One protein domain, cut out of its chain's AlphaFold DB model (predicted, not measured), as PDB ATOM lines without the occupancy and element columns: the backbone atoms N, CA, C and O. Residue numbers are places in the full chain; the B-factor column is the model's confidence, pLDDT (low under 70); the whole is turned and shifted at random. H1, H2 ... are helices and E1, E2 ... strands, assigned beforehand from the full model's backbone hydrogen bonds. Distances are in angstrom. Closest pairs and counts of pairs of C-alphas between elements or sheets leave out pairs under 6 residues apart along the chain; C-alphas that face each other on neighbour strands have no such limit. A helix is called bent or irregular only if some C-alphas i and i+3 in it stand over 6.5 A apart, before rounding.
ATOM      1  N   ILE A  14     213.996 183.620 242.077       97.50
ATOM      2  CA  ILE A  14     215.007 184.357 241.337       97.50
ATOM      3  C   ILE A  14     214.582 185.820 241.255       97.50
ATOM      4  O   ILE A  14     213.508 186.141 240.745       97.50
ATOM      5  N   PHE A  15     215.480 186.690 241.687       97.81
ATOM      6  CA  PHE A  15     215.400 188.132 241.542       97.81
ATOM      7  C   PHE A  15     216.528 188.568 240.624       97.81
ATOM      8  O   PHE A  15     217.655 188.075 240.724       97.81
ATOM      9  N   ARG A  16     216.262 189.508 239.730       96.38
ATOM     10  CA  ARG A  16     217.317 190.130 238.939       96.38
ATOM     11  C   ARG A  16     217.894 191.299 239.703       96.38
ATOM     12  O   ARG A  16     217.144 192.175 240.102       96.38
ATOM     13  N   MET A  17     219.207 191.324 239.883       97.06
ATOM     14  CA  MET A  17     219.887 192.502 240.404       97.06
ATOM     15  C   MET A  17     219.995 193.559 239.304       97.06
ATOM     16  O   MET A  17     220.426 193.237 238.192       97.06
ATOM     17  N   ASP A  18     219.638 194.799 239.631       94.44
ATOM     18  CA  ASP A  18     219.611 195.926 238.694       94.44
ATOM     19  C   ASP A  18     220.307 197.166 239.277       94.44
ATOM     20  O   ASP A  18     219.767 198.265 239.368       94.44
ATOM     21  N   GLY A  19     221.551 196.973 239.716       96.69
ATOM     22  CA  GLY A  19     222.387 198.055 240.223       96.69
ATOM     23  C   GLY A  19     222.262 198.316 241.724       96.69
ATOM     24  O   GLY A  19     222.023 197.419 242.534       96.69
ATOM     25  N   PHE A  20     222.554 199.560 242.094       98.19
ATOM     26  CA  PHE A  20     222.728 199.998 243.473       98.19
ATOM     27  C   PHE A  20     222.087 201.368 243.673       98.19
ATOM     28  O   PHE A  20     222.191 202.218 242.789       98.19
ATOM     29  N   GLU A  21     221.524 201.614 244.853       97.50
ATOM     30  CA  GLU A  21     220.939 202.908 245.211       97.50
ATOM     31  C   GLU A  21     221.202 203.244 246.688       97.50
ATOM     32  O   GLU A  21     221.697 202.419 247.455       97.50
ATOM     33  N   VAL A  22     220.897 204.473 247.099       97.31
ATOM     34  CA  VAL A  22     220.823 204.881 248.505       97.31
ATOM     35  C   VAL A  22     219.381 205.268 248.798       97.31
ATOM     36  O   VAL A  22     218.813 206.108 248.105       97.31
ATOM     37  N   SER A  23     218.778 204.651 249.813       93.50
ATOM     38  CA  SER A  23     217.385 204.935 250.156       93.50
ATOM     39  C   SER A  23     217.250 206.266 250.897       93.50
ATOM     40  O   SER A  23     218.079 206.614 251.733       93.50
ATOM     41  N   ASN A  24     216.138 206.964 250.662       92.69
ATOM     42  CA  ASN A  24     215.711 208.094 251.493       92.69
ATOM     43  C   ASN A  24     214.915 207.646 252.737       92.69
ATOM     44  O   ASN A  24     214.496 208.481 253.539       92.69
ATOM     45  N   ASN A  25     214.667 206.339 252.907       92.56
ATOM     46  CA  ASN A  25     213.959 205.792 254.060       92.56
ATOM     47  C   ASN A  25     214.894 205.715 255.274       92.56
ATOM     48  O   ASN A  25     215.897 205.000 255.254       92.56
ATOM     49  N   ALA A  26     214.517 206.395 256.358       92.19
ATOM     50  CA  ALA A  26     215.307 206.446 257.582       92.19
ATOM     51  C   ALA A  26     215.604 205.062 258.181       92.19
ATOM     52  O   ALA A  26     216.697 204.898 258.710       92.19
ATOM     53  N   PHE A  27     214.695 204.081 258.073       92.50
ATOM     54  CA  PHE A  27     214.866 202.719 258.615       92.50
ATOM     55  C   PHE A  27     215.849 201.853 257.814       92.50
ATOM     56  O   PHE A  27     216.440 200.917 258.357       92.50
ATOM     57  N   ILE A  28     216.008 202.162 256.524       94.56
ATOM     58  CA  ILE A  28     216.997 201.532 255.640       94.56
ATOM     59  C   ILE A  28     218.352 202.214 255.830       94.56
ATOM     60  O   ILE A  28     219.377 201.552 255.959       94.56
ATOM     61  N   GLY A  29     218.338 203.543 255.908       92.69
ATOM     62  CA  GLY A  29     219.524 204.347 256.139       92.69
ATOM     63  C   GLY A  29     220.351 204.630 254.885       92.69
ATOM     64  O   GLY A  29     219.956 204.303 253.766       92.69
ATOM     65  N   PRO A  30     221.514 205.274 255.079       94.81
ATOM     66  CA  PRO A  30     222.330 205.811 253.993       94.81
ATOM     67  C   PRO A  30     223.283 204.779 253.369       94.81
ATOM     68  O   PRO A  30     224.019 205.111 252.439       94.81
ATOM     69  N   SER A  31     223.317 203.547 253.880       96.50
ATOM     70  CA  SER A  31     224.105 202.471 253.283       96.50
ATOM     71  C   SER A  31     223.569 202.123 251.898       96.50
ATOM     72  O   SER A  31     222.362 202.009 251.687       96.50
ATOM     73  N   VAL A  32     224.480 201.935 250.943       98.06
ATOM     74  CA  VAL A  32     224.114 201.552 249.576       98.06
ATOM     75  C   VAL A  32     223.394 200.201 249.599       98.06
ATOM     76  O   VAL A  32     223.890 199.231 250.172       98.06
ATOM     77  N   ASN A  33     222.235 200.122 248.959       97.81
ATOM     78  CA  ASN A  33     221.452 198.902 248.808       97.81
ATOM     79  C   ASN A  33     221.702 198.245 247.437       97.81
ATOM     80  O   ASN A  33     222.268 198.855 246.526       97.81
ATOM     81  N   VAL A  34     221.305 196.981 247.309       98.44
ATOM     82  CA  VAL A  34     221.265 196.263 246.030       98.44
ATOM     83  C   VAL A  34     219.830 196.298 245.533       98.44
ATOM     84  O   VAL A  34     218.933 195.770 246.193       98.44
ATOM     85  N   GLN A  35     219.631 196.913 244.372       97.69
ATOM     86  CA  GLN A  35     218.333 196.950 243.713       97.69
ATOM     87  C   GLN A  35     218.065 195.590 243.083       97.69
ATOM     88  O   GLN A  35     218.935 195.038 242.399       97.69
ATOM     89  N   MET A  36     216.886 195.028 243.339       97.19
ATOM     90  CA  MET A  36     216.474 193.766 242.743       97.19
ATOM     91  C   MET A  36     215.036 193.851 242.240       97.19
ATOM     92  O   MET A  36     214.237 194.633 242.742       97.19
ATOM     93  N   GLN A  37     214.729 193.038 241.238       95.62
ATOM     94  CA  GLN A  37     213.432 192.989 240.577       95.62
ATOM     95  C   GLN A  37     212.949 191.543 240.518       95.62
ATOM     96  O   GLN A  37     213.696 190.647 240.103       95.62
ATOM     97  N   MET A  38     211.702 191.301 240.904       95.50
ATOM     98  CA  MET A  38     211.005 190.049 240.622       95.50
ATOM     99  C   MET A  38     210.573 189.977 239.147       95.50
ATOM    100  O   MET A  38     210.576 190.980 238.425       95.50
ATOM    101  N   PRO A  39     210.168 188.784 238.673       95.50
ATOM    102  CA  PRO A  39     209.405 188.664 237.440       95.50
ATOM    103  C   PRO A  39     208.225 189.644 237.401       95.50
ATOM    104  O   PRO A  39     207.619 189.913 238.431       95.50
ATOM    105  N   PHE A  40     207.864 190.128 236.214       94.75
ATOM    106  CA  PHE A  40     206.762 191.073 235.969       94.75
ATOM    107  C   PHE A  40     206.917 192.501 236.532       94.75
ATOM    108  O   PHE A  40     206.084 193.341 236.196       94.75
ATOM    109  N   GLU A  41     207.961 192.822 237.307       93.69
ATOM    110  CA  GLU A  41     208.219 194.213 237.741       93.69
ATOM    111  C   GLU A  41     208.706 195.116 236.596       93.69
ATOM    112  O   GLU A  41     208.498 196.326 236.608       93.69
ATOM    113  N   ASP A  42     209.328 194.510 235.585       91.12
ATOM    114  CA  ASP A  42     209.765 195.156 234.350       91.12
ATOM    115  C   ASP A  42     209.485 194.215 233.160       91.12
ATOM    116  O   ASP A  42     208.785 193.203 233.271       91.12
ATOM    117  N   LYS A  43     210.031 194.528 231.992       91.81
ATOM    118  CA  LYS A  43     209.939 193.738 230.768       91.81
ATOM    119  C   LYS A  43     210.601 192.375 230.925       91.81
ATOM    120  O   LYS A  43     211.685 192.244 231.496       91.81
ATOM    121  N   ALA A  44     210.007 191.365 230.290       92.69
ATOM    122  CA  ALA A  44     210.592 190.032 230.240       92.69
ATOM    123  C   ALA A  44     211.995 190.047 229.599       92.69
ATOM    124  O   ALA A  44     212.908 189.410 230.119       92.69
ATOM    125  N   SER A  45     212.212 190.798 228.512       91.88
ATOM    126  CA  SER A  45     213.542 190.904 227.881       91.88
ATOM    127  C   SER A  45     214.612 191.453 228.826       91.88
ATOM    128  O   SER A  45     215.747 190.971 228.807       91.88
ATOM    129  N   HIS A  46     214.243 192.414 229.685       91.81
ATOM    130  CA  HIS A  46     215.105 192.935 230.737       91.81
ATOM    131  C   HIS A  46     215.409 191.802 231.706       91.81
ATOM    132  O   HIS A  46     216.558 191.371 231.757       91.81
ATOM    133  N   PHE A  47     214.395 191.219 232.352       94.31
ATOM    134  CA  PHE A  47     214.584 190.156 233.341       94.31
ATOM    135  C   PHE A  47     215.452 188.991 232.833       94.31
ATOM    136  O   PHE A  47     216.456 188.662 233.456       94.31
ATOM    137  N   TYR A  48     215.137 188.421 231.669       92.44
ATOM    138  CA  TYR A  48     215.880 187.281 231.111       92.44
ATOM    139  C   TYR A  48     217.193 187.672 230.418       92.44
ATOM    140  O   TYR A  48     217.987 186.796 230.075       92.44
ATOM    141  N   LYS A  49     217.456 188.974 230.227       87.38
ATOM    142  CA  LYS A  49     218.587 189.505 229.446       87.38
ATOM    143  C   LYS A  49     218.586 189.003 227.990       87.38
ATOM    144  O   LYS A  49     219.636 188.763 227.393       87.38
ATOM    145  N   GLU A  50     217.398 188.877 227.408       83.88
ATOM    146  CA  GLU A  50     217.175 188.363 226.055       83.88
ATOM    147  C   GLU A  50     216.582 189.452 225.154       83.88
ATOM    148  O   GLU A  50     215.392 189.748 225.218       83.88
ATOM    149  N   VAL A  51     217.404 190.023 224.266       70.44
ATOM    150  CA  VAL A  51     217.019 191.156 223.394       70.44
ATOM    151  C   VAL A  51     215.871 190.815 222.433       70.44
ATOM    152  O   VAL A  51     215.090 191.686 222.073       70.44
ATOM    153  N   ASN A  52     215.749 189.547 222.032       74.81
ATOM    154  CA  ASN A  52     214.729 189.092 221.080       74.81
ATOM    155  C   ASN A  52     213.453 188.574 221.757       74.81
ATOM    156  O   ASN A  52     212.566 188.053 221.080       74.81
ATOM    157  N   LYS A  53     213.363 188.665 223.088       79.56
ATOM    158  CA  LYS A  53     212.179 188.224 223.815       79.56
ATOM    159  C   LYS A  53     211.059 189.242 223.646       79.56
ATOM    160  O   LYS A  53     211.275 190.443 223.764       79.56
ATOM    161  N   VAL A  54     209.847 188.758 223.393       79.06
ATOM    162  CA  VAL A  54     208.663 189.618 223.322       79.06
ATOM    163  C   VAL A  54     208.315 190.103 224.732       79.06
ATOM    164  O   VAL A  54     207.940 189.308 225.588       79.06
ATOM    165  N   ASP A  55     208.434 191.411 224.965       77.19
ATOM    166  CA  ASP A  55     208.342 192.047 226.292       77.19
ATOM    167  C   ASP A  55     207.048 191.764 227.065       77.19
ATOM    168  O   ASP A  55     207.067 191.726 228.294       77.19
ATOM    169  N   SER A  56     205.931 191.583 226.357       68.00
ATOM    170  CA  SER A  56     204.602 191.393 226.946       68.00
ATOM    171  C   SER A  56     204.268 189.940 227.282       68.00
ATOM    172  O   SER A  56     203.228 189.690 227.891       68.00
ATOM    173  N   VAL A  57     205.113 188.980 226.893       80.44
ATOM    174  CA  VAL A  57     204.843 187.551 227.081       80.44
ATOM    175  C   VAL A  57     205.766 186.990 228.154       80.44
ATOM    176  O   VAL A  57     206.968 186.805 227.956       80.44
ATOM    177  N   TRP A  58     205.173 186.696 229.306       90.62
ATOM    178  CA  TRP A  58     205.819 185.982 230.396       90.62
ATOM    179  C   TRP A  58     205.354 184.531 230.409       90.62
ATOM    180  O   TRP A  58     204.195 184.249 230.710       90.62
ATOM    181  N   GLU A  59     206.266 183.598 230.149       90.06
ATOM    182  CA  GLU A  59     205.980 182.167 230.236       90.06
ATOM    183  C   GLU A  59     206.695 181.553 231.437       90.06
ATOM    184  O   GLU A  59     207.890 181.763 231.654       90.06
ATOM    185  N   LYS A  60     205.970 180.748 232.217       92.50
ATOM    186  CA  LYS A  60     206.549 180.031 233.360       92.50
ATOM    187  C   LYS A  60     207.681 179.089 232.931       92.50
ATOM    188  O   LYS A  60     208.632 178.892 233.683       92.50
ATOM    189  N   GLU A  61     207.600 178.525 231.727       92.75
ATOM    190  CA  GLU A  61     208.645 177.643 231.198       92.75
ATOM    191  C   GLU A  61     209.967 178.383 230.948       92.75
ATOM    192  O   GLU A  61     211.025 177.779 231.093       92.75
ATOM    193  N   ASP A  62     209.951 179.687 230.661       93.00
ATOM    194  CA  ASP A  62     211.190 180.465 230.537       93.00
ATOM    195  C   ASP A  62     211.848 180.709 231.892       93.00
ATOM    196  O   ASP A  62     213.057 180.539 232.031       93.00
ATOM    197  N   TYR A  63     211.049 181.001 232.919       95.31
ATOM    198  CA  TYR A  63     211.540 181.068 234.295       95.31
ATOM    199  C   TYR A  63     212.156 179.734 234.731       95.31
ATOM    200  O   TYR A  63     213.239 179.689 235.309       95.31
ATOM    201  N   LYS A  64     211.502 178.623 234.386       95.31
ATOM    202  CA  LYS A  64     211.975 177.271 234.692       95.31
ATOM    203  C   LYS A  64     213.320 176.939 234.035       95.31
ATOM    204  O   LYS A  64     214.112 176.218 234.638       95.31
ATOM    205  N   LYS A  65     213.618 177.488 232.851       93.81
ATOM    206  CA  LYS A  65     214.923 177.323 232.175       93.81
ATOM    207  C   LYS A  65     216.083 177.982 232.928       93.81
ATOM    208  O   LYS A  65     217.223 177.585 232.708       93.81
ATOM    209  N   LEU A  66     215.819 178.942 233.821       94.25
ATOM    210  CA  LEU A  66     216.849 179.537 234.683       94.25
ATOM    211  C   LEU A  66     217.302 178.593 235.809       94.25
ATOM    212  O   LEU A  66     218.335 178.832 236.434       94.25
ATOM    213  N   LEU A  67     216.532 177.539 236.088       94.12
ATOM    214  CA  LEU A  67     216.765 176.629 237.202       94.12
ATOM    215  C   LEU A  67     217.481 175.351 236.735       94.12
ATOM    216  O   LEU A  67     217.130 174.794 235.686       94.12
ATOM    217  N   PRO A  68     218.407 174.806 237.547       92.44
ATOM    218  CA  PRO A  68     218.938 173.461 237.349       92.44
ATOM    219  C   PRO A  68     217.816 172.419 237.270       92.44
ATOM    220  O   PRO A  68     216.810 172.534 237.969       92.44
ATOM    221  N   GLN A  69     217.993 171.367 236.463       93.38
ATOM    222  CA  GLN A  69     216.947 170.367 236.197       93.38
ATOM    223  C   GLN A  69     216.364 169.743 237.477       93.38
ATOM    224  O   GLN A  69     215.150 169.580 237.590       93.38
ATOM    225  N   ASN A  70     217.211 169.438 238.463       90.00
ATOM    226  CA  ASN A  70     216.800 168.884 239.754       90.00
ATOM    227  C   ASN A  70     216.034 169.885 240.640       90.00
ATOM    228  O   ASN A  70     215.376 169.469 241.587       90.00
ATOM    229  N   PHE A  71     216.090 171.181 240.326       90.56
ATOM    230  CA  PHE A  71     215.418 172.248 241.068       90.56
ATOM    231  C   PHE A  71     214.111 172.710 240.409       90.56
ATOM    232  O   PHE A  71     213.277 173.344 241.048       90.56
ATOM    233  N   GLN A  72     213.860 172.325 239.154       94.75
ATOM    234  CA  GLN A  72     212.652 172.720 238.418       94.75
ATOM    235  C   GLN A  72     211.344 172.204 239.042       94.75
ATOM    236  O   GLN A  72     210.294 172.804 238.815       94.75
ATOM    237  N   ASN A  73     211.392 171.125 239.829       93.56
ATOM    238  CA  ASN A  73     210.225 170.571 240.527       93.56
ATOM    239  C   ASN A  73     210.091 171.069 241.980       93.56
ATOM    240  O   ASN A  73     209.129 170.713 242.659       93.56
ATOM    241  N   TYR A  74     211.023 171.897 242.465       93.19
ATOM    242  CA  TYR A  74     210.936 172.510 243.788       93.19
ATOM    243  C   TYR A  74     209.994 173.718 243.726       93.19
ATOM    244  O   TYR A  74     210.388 174.830 243.383       93.19
ATOM    245  N   TYR A  75     208.712 173.486 244.014       93.12
ATOM    246  CA  TYR A  75     207.660 174.501 243.892       93.12
ATOM    247  C   TYR A  75     207.935 175.844 244.599       93.12
ATOM    248  O   TYR A  75     207.554 176.868 244.022       93.12
ATOM    249  N   PRO A  76     208.587 175.902 245.778       94.19
ATOM    250  CA  PRO A  76     208.830 177.176 246.449       94.19
ATOM    251  C   PRO A  76     209.654 178.180 245.633       94.19
ATOM    252  O   PRO A  76     209.361 179.367 245.695       94.19
ATOM    253  N   VAL A  77     210.571 177.747 244.758       94.69
ATOM    254  CA  VAL A  77     211.376 178.678 243.934       94.69
ATOM    255  C   VAL A  77     210.551 179.486 242.917       94.69
ATOM    256  O   VAL A  77     211.054 180.419 242.293       94.69
ATOM    257  N   TYR A  78     209.279 179.132 242.713       96.25
ATOM    258  CA  TYR A  78     208.357 179.879 241.858       96.25
ATOM    259  C   TYR A  78     207.560 180.943 242.624       96.25
ATOM    260  O   TYR A  78     206.757 181.644 242.007       96.25
ATOM    261  N   GLN A  79     207.745 181.091 243.942       96.06
ATOM    262  CA  GLN A  79     207.014 182.094 244.716       96.06
ATOM    263  C   GLN A  79     207.303 183.510 244.211       96.06
ATOM    264  O   GLN A  79     206.355 184.267 244.052       96.06
ATOM    265  N   ALA A  80     208.555 183.856 243.887       96.62
ATOM    266  CA  ALA A  80     208.902 185.176 243.349       96.62
ATOM    267  C   ALA A  80     208.217 185.438 241.997       96.62
ATOM    268  O   ALA A  80     207.685 186.521 241.770       96.62
ATOM    269  N   TYR A  81     208.142 184.415 241.135       96.38
ATOM    270  CA  TYR A  81     207.414 184.495 239.866       96.38
ATOM    271  C   TYR A  81     205.932 184.805 240.081       96.38
ATOM    272  O   TYR A  81     205.392 185.722 239.466       96.38
ATOM    273  N   PHE A  82     205.271 184.065 240.973       95.88
ATOM    274  CA  PHE A  82     203.850 184.273 241.244       95.88
ATOM    275  C   PHE A  82     203.573 185.558 242.026       95.88
ATOM    276  O   PHE A  82     202.571 186.212 241.760       95.88
ATOM    277  N   ALA A  83     204.445 185.945 242.956       96.00
ATOM    278  CA  ALA A  83     204.322 187.192 243.700       96.00
ATOM    279  C   ALA A  83     204.409 188.401 242.758       96.00
ATOM    280  O   ALA A  83     203.539 189.268 242.807       96.00
ATOM    281  N   GLY A  84     205.392 188.412 241.854       95.56
ATOM    282  CA  GLY A  84     205.520 189.446 240.831       95.56
ATOM    283  C   GLY A  84     204.333 189.476 239.863       95.56
ATOM    284  O   GLY A  84     203.761 190.532 239.612       95.56
ATOM    285  N   MET A  85     203.859 188.308 239.413       94.94
ATOM    286  CA  MET A  85     202.642 188.195 238.590       94.94
ATOM    287  C   MET A  85     201.395 188.771 239.285       94.94
ATOM    288  O   MET A  85     200.502 189.293 238.621       94.94
ATOM    289  N   LEU A  86     201.324 188.680 240.617       94.31
ATOM    290  CA  LEU A  86     200.255 189.259 241.439       94.31
ATOM    291  C   LEU A  86     200.475 190.751 241.762       94.31
ATOM    292  O   LEU A  86     199.685 191.332 242.505       94.31
ATOM    293  N   GLY A  87     201.514 191.375 241.203       93.12
ATOM    294  CA  GLY A  87     201.805 192.800 241.351       93.12
ATOM    295  C   GLY A  87     202.616 193.154 242.595       93.12
ATOM    296  O   GLY A  87     202.642 194.320 242.984       93.12
ATOM    297  N   ARG A  88     203.265 192.181 243.246       93.62
ATOM    298  CA  ARG A  88     204.254 192.485 244.285       93.62
ATOM    299  C   ARG A  88     205.509 193.063 243.630       93.62
ATOM    300  O   ARG A  88     205.927 192.566 242.591       93.62
ATOM    301  N   THR A  89     206.116 194.066 244.259       93.06
ATOM    302  CA  THR A  89     207.282 194.782 243.724       93.06
ATOM    303  C   THR A  89     208.286 195.153 244.821       93.06
ATOM    304  O   THR A  89     208.023 194.918 246.006       93.06
ATOM    305  N   GLU A  90     209.405 195.770 244.426       88.69
ATOM    306  CA  GLU A  90     210.314 196.546 245.294       88.69
ATOM    307  C   GLU A  90     211.010 195.732 246.399       88.69
ATOM    308  O   GLU A  90     211.276 196.221 247.499       88.69
ATOM    309  N   ILE A  91     211.347 194.473 246.109       93.94
ATOM    310  CA  ILE A  91     212.183 193.671 247.007       93.94
ATOM    311  C   ILE A  91     213.651 193.989 246.744       93.94
ATOM    312  O   ILE A  91     214.205 193.593 245.724       93.94
ATOM    313  N   ILE A  92     214.304 194.651 247.698       96.50
ATOM    314  CA  ILE A  92     215.729 195.007 247.633       96.50
ATOM    315  C   ILE A  92     216.521 194.327 248.757       96.50
ATOM    316  O   ILE A  92     215.938 193.830 249.723       96.50
ATOM    317  N   ALA A  93     217.852 194.295 248.642       97.56
ATOM    318  CA  ALA A  93     218.731 193.878 249.737       97.56
ATOM    319  C   ALA A  93     219.414 195.102 250.347       97.56
ATOM    320  O   ALA A  93     220.120 195.834 249.646       97.56
ATOM    321  N   HIS A  94     219.195 195.335 251.638       97.69
ATOM    322  CA  HIS A  94     219.616 196.567 252.292       97.69
ATOM    323  C   HIS A  94     220.084 196.362 253.742       97.69
ATOM    324  O   HIS A  94     219.837 195.332 254.364       97.69
ATOM    325  N   GLY A  95     220.791 197.361 254.274       96.69
ATOM    326  CA  GLY A  95     221.139 197.442 255.693       96.69
ATOM    327  C   GLY A  95     219.987 197.997 256.532       96.69
ATOM    328  O   GLY A  95     218.898 198.234 256.017       96.69
ATOM    329  N   SER A  96     220.182 198.229 257.824       96.00
ATOM    330  CA  SER A  96     219.137 198.834 258.653       96.00
ATOM    331  C   SER A  96     219.726 199.730 259.728       96.00
ATOM    332  O   SER A  96     220.711 199.391 260.377       96.00
ATOM    333  N   THR A  97     219.085 200.871 259.953       95.69
ATOM    334  CA  THR A  97     219.387 201.773 261.080       95.69
ATOM    335  C   THR A  97     218.596 201.420 262.335       95.69
ATOM    336  O   THR A  97     218.837 201.991 263.398       95.69
ATOM    337  N   VAL A  98     217.636 200.496 262.227       94.44
ATOM    338  CA  VAL A  98     216.843 200.029 263.361       94.44
ATOM    339  C   VAL A  98     217.756 199.255 264.300       94.44
ATOM    340  O   VAL A  98     218.445 198.335 263.872       94.44
ATOM    341  N   ASN A  99     217.737 199.603 265.587       92.25
ATOM    342  CA  ASN A  99     218.521 198.904 266.598       92.25
ATOM    343  C   ASN A  99     218.013 197.446 266.749       92.25
ATOM    344  O   ASN A  99     216.880 197.254 267.211       92.25
ATOM    345  N   PRO A 100     218.805 196.412 266.384       92.44
ATOM    346  CA  PRO A 100     218.349 195.021 266.433       92.44
ATOM    347  C   PRO A 100     218.116 194.503 267.861       92.44
ATOM    348  O   PRO A 100     217.461 193.478 268.048       92.44
ATOM    349  N   GLN A 101     218.586 195.217 268.883       93.25
ATOM    350  CA  GLN A 101     218.498 194.820 270.286       93.25
ATOM    351  C   GLN A 101     217.045 194.809 270.771       93.25
ATOM    352  O   GLN A 101     216.719 194.036 271.675       93.25
ATOM    353  N   PHE A 102     216.158 195.581 270.130       93.19
ATOM    354  CA  PHE A 102     214.714 195.531 270.376       93.19
ATOM    355  C   PHE A 102     214.080 194.177 270.025       93.19
ATOM    356  O   PHE A 102     212.984 193.889 270.495       93.19
ATOM    357  N   TYR A 103     214.774 193.343 269.249       93.06
ATOM    358  CA  TYR A 103     214.317 192.025 268.805       93.06
ATOM    359  C   TYR A 103     215.139 190.887 269.421       93.06
ATOM    360  O   TYR A 103     215.203 189.782 268.885       93.06
ATOM    361  N   THR A 104     215.813 191.139 270.547       93.81
ATOM    362  CA  THR A 104     216.557 190.092 271.258       93.81
ATOM    363  C   THR A 104     215.618 188.947 271.648       93.81
ATOM    364  O   THR A 104     214.617 189.168 272.322       93.81
ATOM    365  N   GLY A 105     215.968 187.717 271.258       91.38
ATOM    366  CA  GLY A 105     215.167 186.513 271.517       91.38
ATOM    367  C   GLY A 105     214.242 186.103 270.367       91.38
ATOM    368  O   GLY A 105     213.700 185.001 270.398       91.38
ATOM    369  N   GLU A 106     214.105 186.937 269.337       91.19
ATOM    370  CA  GLU A 106     213.357 186.601 268.126       91.19
ATOM    371  C   GLU A 106     214.150 185.660 267.206       91.19
ATOM    372  O   GLU A 106     215.378 185.720 267.134       91.19
ATOM    373  N   ILE A 107     213.446 184.825 266.433       89.06
ATOM    374  CA  ILE A 107     214.063 183.810 265.549       89.06
ATOM    375  C   ILE A 107     214.909 184.400 264.412       89.06
ATOM    376  O   ILE A 107     215.692 183.689 263.793       89.06
ATOM    377  N   TYR A 108     214.723 185.684 264.113       86.88
ATOM    378  CA  TYR A 108     215.454 186.417 263.081       86.88
ATOM    379  C   TYR A 108     216.555 187.312 263.663       86.88
ATOM    380  O   TYR A 108     217.281 187.943 262.899       86.88
ATOM    381  N   TYR A 109     216.721 187.374 264.987       91.00
ATOM    382  CA  TYR A 109     217.864 188.053 265.596       91.00
ATOM    383  C   TYR A 109     219.169 187.399 265.097       91.00
ATOM    384  O   TYR A 109     219.265 186.173 265.132       91.00
ATOM    385  N   PRO A 110     220.187 188.153 264.630       91.62
ATOM    386  CA  PRO A 110     220.481 189.561 264.926       91.62
ATOM    387  C   PRO A 110     219.987 190.582 263.885       91.62
ATOM    388  O   PRO A 110     220.546 191.677 263.800       91.62
ATOM    389  N   PHE A 111     218.994 190.233 263.071       92.69
ATOM    390  CA  PHE A 111     218.442 191.096 262.026       92.69
ATOM    391  C   PHE A 111     217.158 191.816 262.466       92.69
ATOM    392  O   PHE A 111     216.648 191.600 263.566       92.69
ATOM    393  N   THR A 112     216.631 192.680 261.595       93.19
ATOM    394  CA  THR A 112     215.412 193.473 261.819       93.19
ATOM    395  C   THR A 112     214.341 193.149 260.768       93.19
ATOM    396  O   THR A 112     214.671 192.741 259.656       93.19
ATOM    397  N   PRO A 113     213.040 193.285 261.075       90.94
ATOM    398  CA  PRO A 113     211.976 193.055 260.096       90.94
ATOM    399  C   PRO A 113     211.922 194.170 259.033       90.94
ATOM    400  O   PRO A 113     212.070 195.348 259.348       90.94
ATOM    401  N   THR A 114     211.646 193.809 257.775       89.81
ATOM    402  CA  THR A 114     211.825 194.700 256.601       89.81
ATOM    403  C   THR A 114     210.662 194.705 255.608       89.81
ATOM    404  O   THR A 114     210.849 194.979 254.423       89.81
ATOM    405  N   ALA A 115     209.448 194.366 256.053       88.25
ATOM    406  CA  ALA A 115     208.268 194.280 255.181       88.25
ATOM    407  C   ALA A 115     208.504 193.436 253.898       88.25
ATOM    408  O   ALA A 115     207.898 193.658 252.852       88.25
ATOM    409  N   GLY A 116     209.394 192.443 253.986       90.44
ATOM    410  CA  GLY A 116     209.677 191.496 252.913       90.44
ATOM    411  C   GLY A 116     210.925 191.756 252.079       90.44
ATOM    412  O   GLY A 116     211.240 190.910 251.243       90.44
ATOM    413  N   CYS A 117     211.656 192.849 252.305       94.88
ATOM    414  CA  CYS A 117     212.993 193.015 251.730       94.88
ATOM    415  C   CYS A 117     214.020 192.083 252.393       94.88
ATOM    416  O   CYS A 117     213.795 191.572 253.491       94.88
ATOM    417  N   LEU A 118     215.170 191.880 251.753       95.56
ATOM    418  CA  LEU A 118     216.302 191.206 252.389       95.56
ATOM    419  C   LEU A 118     217.082 192.211 253.233       95.56
ATOM    420  O   LEU A 118     217.344 193.330 252.788       95.56
ATOM    421  N   VAL A 119     217.486 191.793 254.429       95.31
ATOM    422  CA  VAL A 119     218.221 192.645 255.362       95.31
ATOM    423  C   VAL A 119     219.564 192.039 255.716       95.31
ATOM    424  O   VAL A 119     219.692 190.828 255.897       95.31
ATOM    425  N   THR A 120     220.565 192.895 255.836       94.62
ATOM    426  CA  THR A 120     221.875 192.534 256.367       94.62
ATOM    427  C   THR A 120     222.101 193.233 257.702       94.62
ATOM    428  O   THR A 120     221.442 194.223 258.034       94.62
ATOM    429  N   LYS A 121     223.013 192.701 258.517       93.62
ATOM    430  CA  LYS A 121     223.282 193.274 259.832       93.62
ATOM    431  C   LYS A 121     224.052 194.581 259.678       93.62
ATOM    432  O   LYS A 121     225.116 194.627 259.057       93.62
ATOM    433  N   GLU A 122     223.562 195.611 260.351       95.38
ATOM    434  CA  GLU A 122     224.303 196.841 260.588       95.38
ATOM    435  C   GLU A 122     224.199 197.246 262.054       95.38
ATOM    436  O   GLU A 122     223.207 196.965 262.727       95.38
ATOM    437  N   THR A 123     225.242 197.897 262.560       94.75
ATOM    438  CA  THR A 123     225.212 198.505 263.891       94.75
ATOM    439  C   THR A 123     225.631 199.959 263.797       94.75
ATOM    440  O   THR A 123     226.608 200.303 263.126       94.75
ATOM    441  N   TRP A 124     224.894 200.809 264.500       95.12
ATOM    442  CA  TRP A 124     225.062 202.253 264.496       95.12
ATOM    443  C   TRP A 124     225.288 202.729 265.929       95.12
ATOM    444  O   TRP A 124     224.669 202.233 266.866       95.12
ATOM    445  N   SER A 125     226.191 203.687 266.103       94.50
ATOM    446  CA  SER A 125     226.450 204.308 267.401       94.50
ATOM    447  C   SER A 125     225.254 205.167 267.806       94.50
ATOM    448  O   SER A 125     224.953 206.142 267.124       94.50
ATOM    449  N   GLU A 126     224.622 204.861 268.940       90.62
ATOM    450  CA  GLU A 126     223.541 205.698 269.486       90.62
ATOM    451  C   GLU A 126     224.040 207.094 269.900       90.62
ATOM    452  O   GLU A 126     223.307 208.071 269.794       90.62
ATOM    453  N   GLU A 127     225.309 207.208 270.308       94.31
ATOM    454  CA  GLU A 127     225.922 208.477 270.724       94.31
ATOM    455  C   GLU A 127     226.239 209.407 269.546       94.31
ATOM    456  O   GLU A 127     226.083 210.623 269.645       94.31
ATOM    457  N   THR A 128     226.735 208.854 268.434       95.38
ATOM    458  CA  THR A 128     227.264 209.655 267.314       95.38
ATOM    459  C   THR A 128     226.437 209.557 266.037       95.38
ATOM    460  O   THR A 128     226.702 210.297 265.090       95.38
ATOM    461  N   GLY A 129     225.486 208.623 265.970       91.62
ATOM    462  CA  GLY A 129     224.726 208.291 264.762       91.62
ATOM    463  C   GLY A 129     225.566 207.659 263.646       91.62
ATOM    464  O   GLY A 129     225.086 207.519 262.524       91.62
ATOM    465  N   LYS A 130     226.834 207.310 263.905       94.56
ATOM    466  CA  LYS A 130     227.753 206.786 262.885       94.56
ATOM    467  C   LYS A 130     227.647 205.275 262.743       94.56
ATOM    468  O   LYS A 130     227.521 204.562 263.739       94.56
ATOM    469  N   LEU A 131     227.787 204.800 261.507       94.69
ATOM    470  CA  LEU A 131     227.906 203.381 261.192       94.69
ATOM    471  C   LEU A 131     229.154 202.795 261.863       94.69
ATOM    472  O   LEU A 131     230.253 203.332 261.710       94.69
ATOM    473  N   GLN A 132     228.984 201.698 262.594       95.75
ATOM    474  CA  GLN A 132     230.067 200.965 263.257       95.75
ATOM    475  C   GLN A 132     230.399 199.658 262.529       95.75
ATOM    476  O   GLN A 132     231.566 199.280 262.451       95.75
ATOM    477  N   TYR A 133     229.386 198.977 261.990       96.12
ATOM    478  CA  TYR A 133     229.528 197.707 261.278       96.12
ATOM    479  C   TYR A 133     228.469 197.588 260.184       96.12
ATOM    480  O   TYR A 133     227.326 197.970 260.421       96.12
ATOM    481  N   SER A 134     228.826 197.026 259.022       96.56
ATOM    482  CA  SER A 134     227.879 196.792 257.928       96.56
ATOM    483  C   SER A 134     228.231 195.581 257.066       96.56
ATOM    484  O   SER A 134     229.188 195.599 256.279       96.56
ATOM    485  N   ASP A 135     227.399 194.544 257.165       96.50
ATOM    486  CA  ASP A 135     227.383 193.448 256.193       96.50
ATOM    487  C   ASP A 135     226.879 193.940 254.828       96.50
ATOM    488  O   ASP A 135     227.358 193.468 253.795       96.50
ATOM    489  N   GLN A 136     225.990 194.942 254.804       97.50
ATOM    490  CA  GLN A 136     225.494 195.543 253.564       97.50
ATOM    491  C   GLN A 136     226.630 196.130 252.728       97.50
ATOM    492  O   GLN A 136     226.727 195.884 251.524       97.50
ATOM    493  N   TYR A 137     227.504 196.904 253.367       97.56
ATOM    494  CA  TYR A 137     228.666 197.500 252.726       97.56
ATOM    495  C   TYR A 137     229.577 196.414 252.151       97.56
ATOM    496  O   TYR A 137     229.987 196.492 250.993       97.56
ATOM    497  N   SER A 138     229.830 195.362 252.932       97.56
ATOM    498  CA  SER A 138     230.652 194.228 252.507       97.56
ATOM    499  C   SER A 138     230.052 193.505 251.296       97.56
ATOM    500  O   SER A 138     230.773 193.220 250.337       97.56
ATOM    501  N   LEU A 139     228.735 193.272 251.294       97.25
ATOM    502  CA  LEU A 139     227.998 192.685 250.172       97.25
ATOM    503  C   LEU A 139     228.116 193.541 248.902       97.25
ATOM    504  O   LEU A 139     228.456 193.026 247.834       97.25
ATOM    505  N   VAL A 140     227.875 194.850 249.010       98.25
ATOM    506  CA  VAL A 140     227.954 195.779 247.873       98.25
ATOM    507  C   VAL A 140     229.370 195.850 247.306       98.25
ATOM    508  O   VAL A 140     229.549 195.779 246.087       98.25
ATOM    509  N   GLU A 141     230.385 195.951 248.163       98.25
ATOM    510  CA  GLU A 141     231.783 195.999 247.729       98.25
ATOM    511  C   GLU A 141     232.216 194.703 247.047       98.25
ATOM    512  O   GLU A 141     232.914 194.741 246.029       98.25
ATOM    513  N   MET A 142     231.767 193.555 247.558       97.19
ATOM    514  CA  MET A 142     231.973 192.270 246.899       97.19
ATOM    515  C   MET A 142     231.332 192.295 245.502       97.19
ATOM    516  O   MET A 142     232.015 192.051 244.507       97.19
ATOM    517  N   LEU A 143     230.054 192.680 245.390       97.75
ATOM    518  CA  LEU A 143     229.341 192.676 244.108       97.75
ATOM    519  C   LEU A 143     230.019 193.589 243.087       97.75
ATOM    520  O   LEU A 143     230.168 193.206 241.927       97.75
ATOM    521  N   ARG A 144     230.489 194.768 243.511       97.69
ATOM    522  CA  ARG A 144     231.273 195.679 242.663       97.69
ATOM    523  C   ARG A 144     232.547 195.018 242.144       97.69
ATOM    524  O   ARG A 144     232.802 195.078 240.942       97.69
ATOM    525  N   LYS A 145     233.305 194.348 243.016       97.44
ATOM    526  CA  LYS A 145     234.523 193.611 242.631       97.44
ATOM    527  C   LYS A 145     234.231 192.462 241.663       97.44
ATOM    528  O   LYS A 145     235.056 192.183 240.800       97.44
ATOM    529  N   SER A 146     233.051 191.855 241.749       95.62
ATOM    530  CA  SER A 146     232.603 190.771 240.863       95.62
ATOM    531  C   SER A 146     231.959 191.230 239.547       95.62
ATOM    532  O   SER A 146     231.416 190.400 238.819       95.62
ATOM    533  N   GLY A 147     232.018 192.522 239.204       95.44
ATOM    534  CA  GLY A 147     231.475 193.060 237.944       95.44
ATOM    535  C   GLY A 147     230.133 193.795 238.072       95.44
ATOM    536  O   GLY A 147     229.567 194.235 237.064       95.44
ATOM    537  N   GLY A 148     229.656 193.983 239.302       96.75
ATOM    538  CA  GLY A 148     228.464 194.746 239.659       96.75
ATOM    539  C   GLY A 148     227.201 193.901 239.843       96.75
ATOM    540  O   GLY A 148     227.149 192.715 239.521       96.75
ATOM    541  N   ALA A 149     226.148 194.553 240.334       96.38
ATOM    542  CA  ALA A 149     224.811 193.994 240.529       96.38
ATOM    543  C   ALA A 149     224.069 193.830 239.184       96.38
ATOM    544  O   ALA A 149     223.171 194.602 238.870       96.38
ATOM    545  N   LYS A 150     224.514 192.871 238.355       92.69
ATOM    546  CA  LYS A 150     224.001 192.612 236.986       92.69
ATOM    547  C   LYS A 150     223.579 191.154 236.741       92.69
ATOM    548  O   LYS A 150     223.399 190.742 235.592       92.69
ATOM    549  N   GLY A 151     223.547 190.354 237.804       93.94
ATOM    550  CA  GLY A 151     223.214 188.930 237.778       93.94
ATOM    551  C   GLY A 151     221.876 188.642 238.449       93.94
ATOM    552  O   GLY A 151     221.065 189.542 238.652       93.94
ATOM    553  N   TYR A 152     221.670 187.387 238.831       96.12
ATOM    554  CA  TYR A 152     220.516 186.985 239.625       96.12
ATOM    555  C   TYR A 152     220.893 186.812 241.096       96.12
ATOM    556  O   TYR A 152     221.962 186.285 241.406       96.12
ATOM    557  N   ALA A 153     220.001 187.231 241.986       96.56
ATOM    558  CA  ALA A 153     219.974 186.828 243.383       96.56
ATOM    559  C   ALA A 153     218.924 185.721 243.539       96.56
ATOM    560  O   ALA A 153     217.827 185.815 242.988       96.56
ATOM    561  N   ILE A 154     219.267 184.655 244.258       95.44
ATOM    562  CA  ILE A 154     218.381 183.507 244.464       95.44
ATOM    563  C   ILE A 154     218.096 183.404 245.958       95.44
ATOM    564  O   ILE A 154     219.025 183.270 246.754       95.44
ATOM    565  N   VAL A 155     216.819 183.470 246.326       95.25
ATOM    566  CA  VAL A 155     216.344 183.322 247.706       95.25
ATOM    567  C   VAL A 155     215.699 181.954 247.842       95.25
ATOM    568  O   VAL A 155     214.748 181.648 247.126       95.25
ATOM    569  N   ILE A 156     216.219 181.129 248.745       93.06
ATOM    570  CA  ILE A 156     215.705 179.787 249.029       93.06
ATOM    571  C   ILE A 156     215.779 179.523 250.528       93.06
ATOM    572  O   ILE A 156     216.710 179.980 251.197       93.06
ATOM    573  N   ASN A 157     214.825 178.756 251.041       90.81
ATOM    574  CA  ASN A 157     214.940 178.161 252.365       90.81
ATOM    575  C   ASN A 157     215.785 176.885 252.267       90.81
ATOM    576  O   ASN A 157     215.618 176.088 251.344       90.81
ATOM    577  N   ILE A 158     216.709 176.693 253.210       89.38
ATOM    578  CA  ILE A 158     217.591 175.516 253.233       89.38
ATOM    579  C   ILE A 158     217.021 174.362 254.073       89.38
ATOM    580  O   ILE A 158     217.333 173.204 253.807       89.38
ATOM    581  N   ASN A 159     216.201 174.672 255.080       88.44
ATOM    582  CA  ASN A 159     215.467 173.741 255.939       88.44
ATOM    583  C   ASN A 159     214.375 174.507 256.724       88.44
ATOM    584  O   ASN A 159     214.249 175.723 256.579       88.44
ATOM    585  N   ASP A 160     213.610 173.797 257.560       89.31
ATOM    586  CA  ASP A 160     212.515 174.356 258.375       89.31
ATOM    587  C   ASP A 160     212.933 174.688 259.828       89.31
ATOM    588  O   ASP A 160     212.089 174.788 260.731       89.31
ATOM    589  N   GLU A 161     214.236 174.825 260.101       91.31
ATOM    590  CA  GLU A 161     214.717 175.125 261.452       91.31
ATOM    591  C   GLU A 161     214.298 176.531 261.905       91.31
ATOM    592  O   GLU A 161     214.370 177.510 261.166       91.31
ATOM    593  N   GLN A 162     213.881 176.652 263.167       87.69
ATOM    594  CA  GLN A 162     213.395 177.909 263.750       87.69
ATOM    595  C   GLN A 162     214.545 178.766 264.300       87.69
ATOM    596  O   GLN A 162     214.543 179.163 265.467       87.69
ATOM    597  N   ARG A 163     215.564 179.004 263.469       86.88
ATOM    598  CA  ARG A 163     216.728 179.842 263.787       86.88
ATOM    599  C   ARG A 163     217.286 180.509 262.523       86.88
ATOM    600  O   ARG A 163     217.008 180.035 261.422       86.88
ATOM    601  N   PRO A 164     218.121 181.553 262.651       84.56
ATOM    602  CA  PRO A 164     218.791 182.138 261.500       84.56
ATOM    603  C   PRO A 164     219.720 181.134 260.811       84.56
ATOM    604  O   PRO A 164     220.378 180.318 261.468       84.56
ATOM    605  N   VAL A 165     219.822 181.264 259.487       87.69
ATOM    606  CA  VAL A 165     220.854 180.596 258.690       87.69
ATOM    607  C   VAL A 165     222.219 181.177 259.051       87.69
ATOM    608  O   VAL A 165     222.406 182.394 259.115       87.69
ATOM    609  N   THR A 166     223.181 180.295 259.275       88.38
ATOM    610  CA  THR A 166     224.565 180.608 259.626       88.38
ATOM    611  C   THR A 166     225.518 180.060 258.569       88.38
ATOM    612  O   THR A 166     225.161 179.195 257.772       88.38
ATOM    613  N   LEU A 167     226.763 180.545 258.557       89.19
ATOM    614  CA  LEU A 167     227.764 180.078 257.595       89.19
ATOM    615  C   LEU A 167     227.970 178.542 257.632       89.19
ATOM    616  O   LEU A 167     227.965 177.944 256.555       89.19
ATOM    617  N   PRO A 168     228.066 177.879 258.805       92.06
ATOM    618  CA  PRO A 168     228.111 176.415 258.884       92.06
ATOM    619  C   PRO A 168     226.964 175.677 258.184       92.06
ATOM    620  O   PRO A 168     227.178 174.564 257.720       92.06
ATOM    621  N   ASP A 169     225.776 176.277 258.069       91.19
ATOM    622  CA  ASP A 169     224.641 175.639 257.389       91.19
ATOM    623  C   ASP A 169     224.823 175.590 255.871       91.19
ATOM    624  O   ASP A 169     224.244 174.742 255.196       91.19
ATOM    625  N   VAL A 170     225.617 176.514 255.327       90.75
ATOM    626  CA  VAL A 170     225.783 176.705 253.882       90.75
ATOM    627  C   VAL A 170     227.064 176.048 253.371       90.75
ATOM    628  O   VAL A 170     227.079 175.529 252.255       90.75
ATOM    629  N   LEU A 171     228.134 176.037 254.176       91.94
ATOM    630  CA  LEU A 171     229.448 175.511 253.778       91.94
ATOM    631  C   LEU A 171     229.415 174.090 253.178       91.94
ATOM    632  O   LEU A 171     230.039 173.912 252.129       91.94
ATOM    633  N   PRO A 172     228.654 173.113 253.716       90.94
ATOM    634  CA  PRO A 172     228.590 171.765 253.145       90.94
ATOM    635  C   PRO A 172     228.089 171.704 251.692       90.94
ATOM    636  O   PRO A 172     228.337 170.719 251.004       90.94
ATOM    637  N   TYR A 173     227.385 172.737 251.217       85.56
ATOM    638  CA  TYR A 173     226.905 172.832 249.834       85.56
ATOM    639  C   TYR A 173     227.896 173.534 248.891       85.56
ATOM    640  O   TYR A 173     227.721 173.484 247.672       85.56
ATOM    641  N   LEU A 174     228.907 174.218 249.436       83.94
ATOM    642  CA  LEU A 174     229.907 174.981 248.679       83.94
ATOM    643  C   LEU A 174     231.237 174.237 248.555       83.94
ATOM    644  O   LEU A 174     231.969 174.429 247.580       83.94
TER     645      LEU A 174
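What this domain is: This is residues 14 to 174 of the 177 residues of an uncharacterized protein of Bacteroidetes bacterium (UniProt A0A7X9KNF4). What is the shape? A small, strongly twisted three-stranded sheet stands in the middle of an elongated whole, with H1, H2 and H3 toward one end and the hairpin E3 and E4 with H4 toward the other. H5 packs on E2, long unnamed stretches join the parts, and H6 lies off to one side after a long link. What is it made of? The printed part has 161 residues, under half of them in named elements, in the order E1 E2 H1 H2 H3 H4 E3 E4 H5 E5 H6, a mixed class; the sheets, E2 - E1 - E5 and E3 - E4, are antiparallel. It is compact, with a radius of gyration of the C-alphas of 17.2 A and spans of 54 by 34 by 31 A.

Where its parts are: Where do the strands lie? E1, residues 14 to 22, begins at C-alpha (215.007, 184.357, 241.337), measures 22.5 A and bends by 67 degrees at residue 19. E2 is residues 32 to 37, 16.4 A; E3 is 122 to 124, E4 131 to 134 and E5 152 to 155. Where are the helices? H1 is residues 44 to 48, H2 60 to 65, H3 75 to 85 at 15.5 A, H4 100 to 103, H5 135 to 145 at 15.3 A, and H6 167 to 174, ending at C-alpha (229.907, 174.981, 248.679). H3 and H6 are irregular, but only just: C-alphas 77 and 80, and 169 and 172, are 7.0 A apart.

How they stand to each other: How is the larger sheet paired? Inner strand E1 forms a hairpin with E2, with N 18 and O 35 at 2.9 A, and is antiparallel to E5, with N 15 and O 153 at 2.8 A. What is around it? H1, H3 and H5 only graze it; the closest C-alphas are Arg 16 and Phe 47, 6.2 A, Ile 14 and Ala 80, 6.5 A, and Val 32 and Tyr 137, 6.9 A. H2 and H3 are close but not clearly touching, Tyr 63 and Tyr 81 having C-alphas 7.7 A apart; H2, H4 and H6 are not on the sheet. What of the rest? In the hairpin E3 and E4, N 132 and O 123 are 2.8 A apart. O i to N i+4 pairs are within hydrogen-bond range throughout H1, H2 and H5, in 4 of 7 in H3 and 1 of 4 in H6, where 3 of 5 O i to N i+3 pairs are; H4 is too short for one.

The domain as a whole: How far does it reach? The two C-alphas farthest apart, of Asn 52 and Glu 127, are 54.5 A apart. Are there cuts or long links? The printed part has no cut; H1 to H2, H3 to H4, H4 to E3 and E5 to H6 are long links, and residues 93 to 94 pair parallel with 118 to 119. Where is confidence low? Residue 56 is under 70 in pLDDT, against a mean of 92.9 for the printed part.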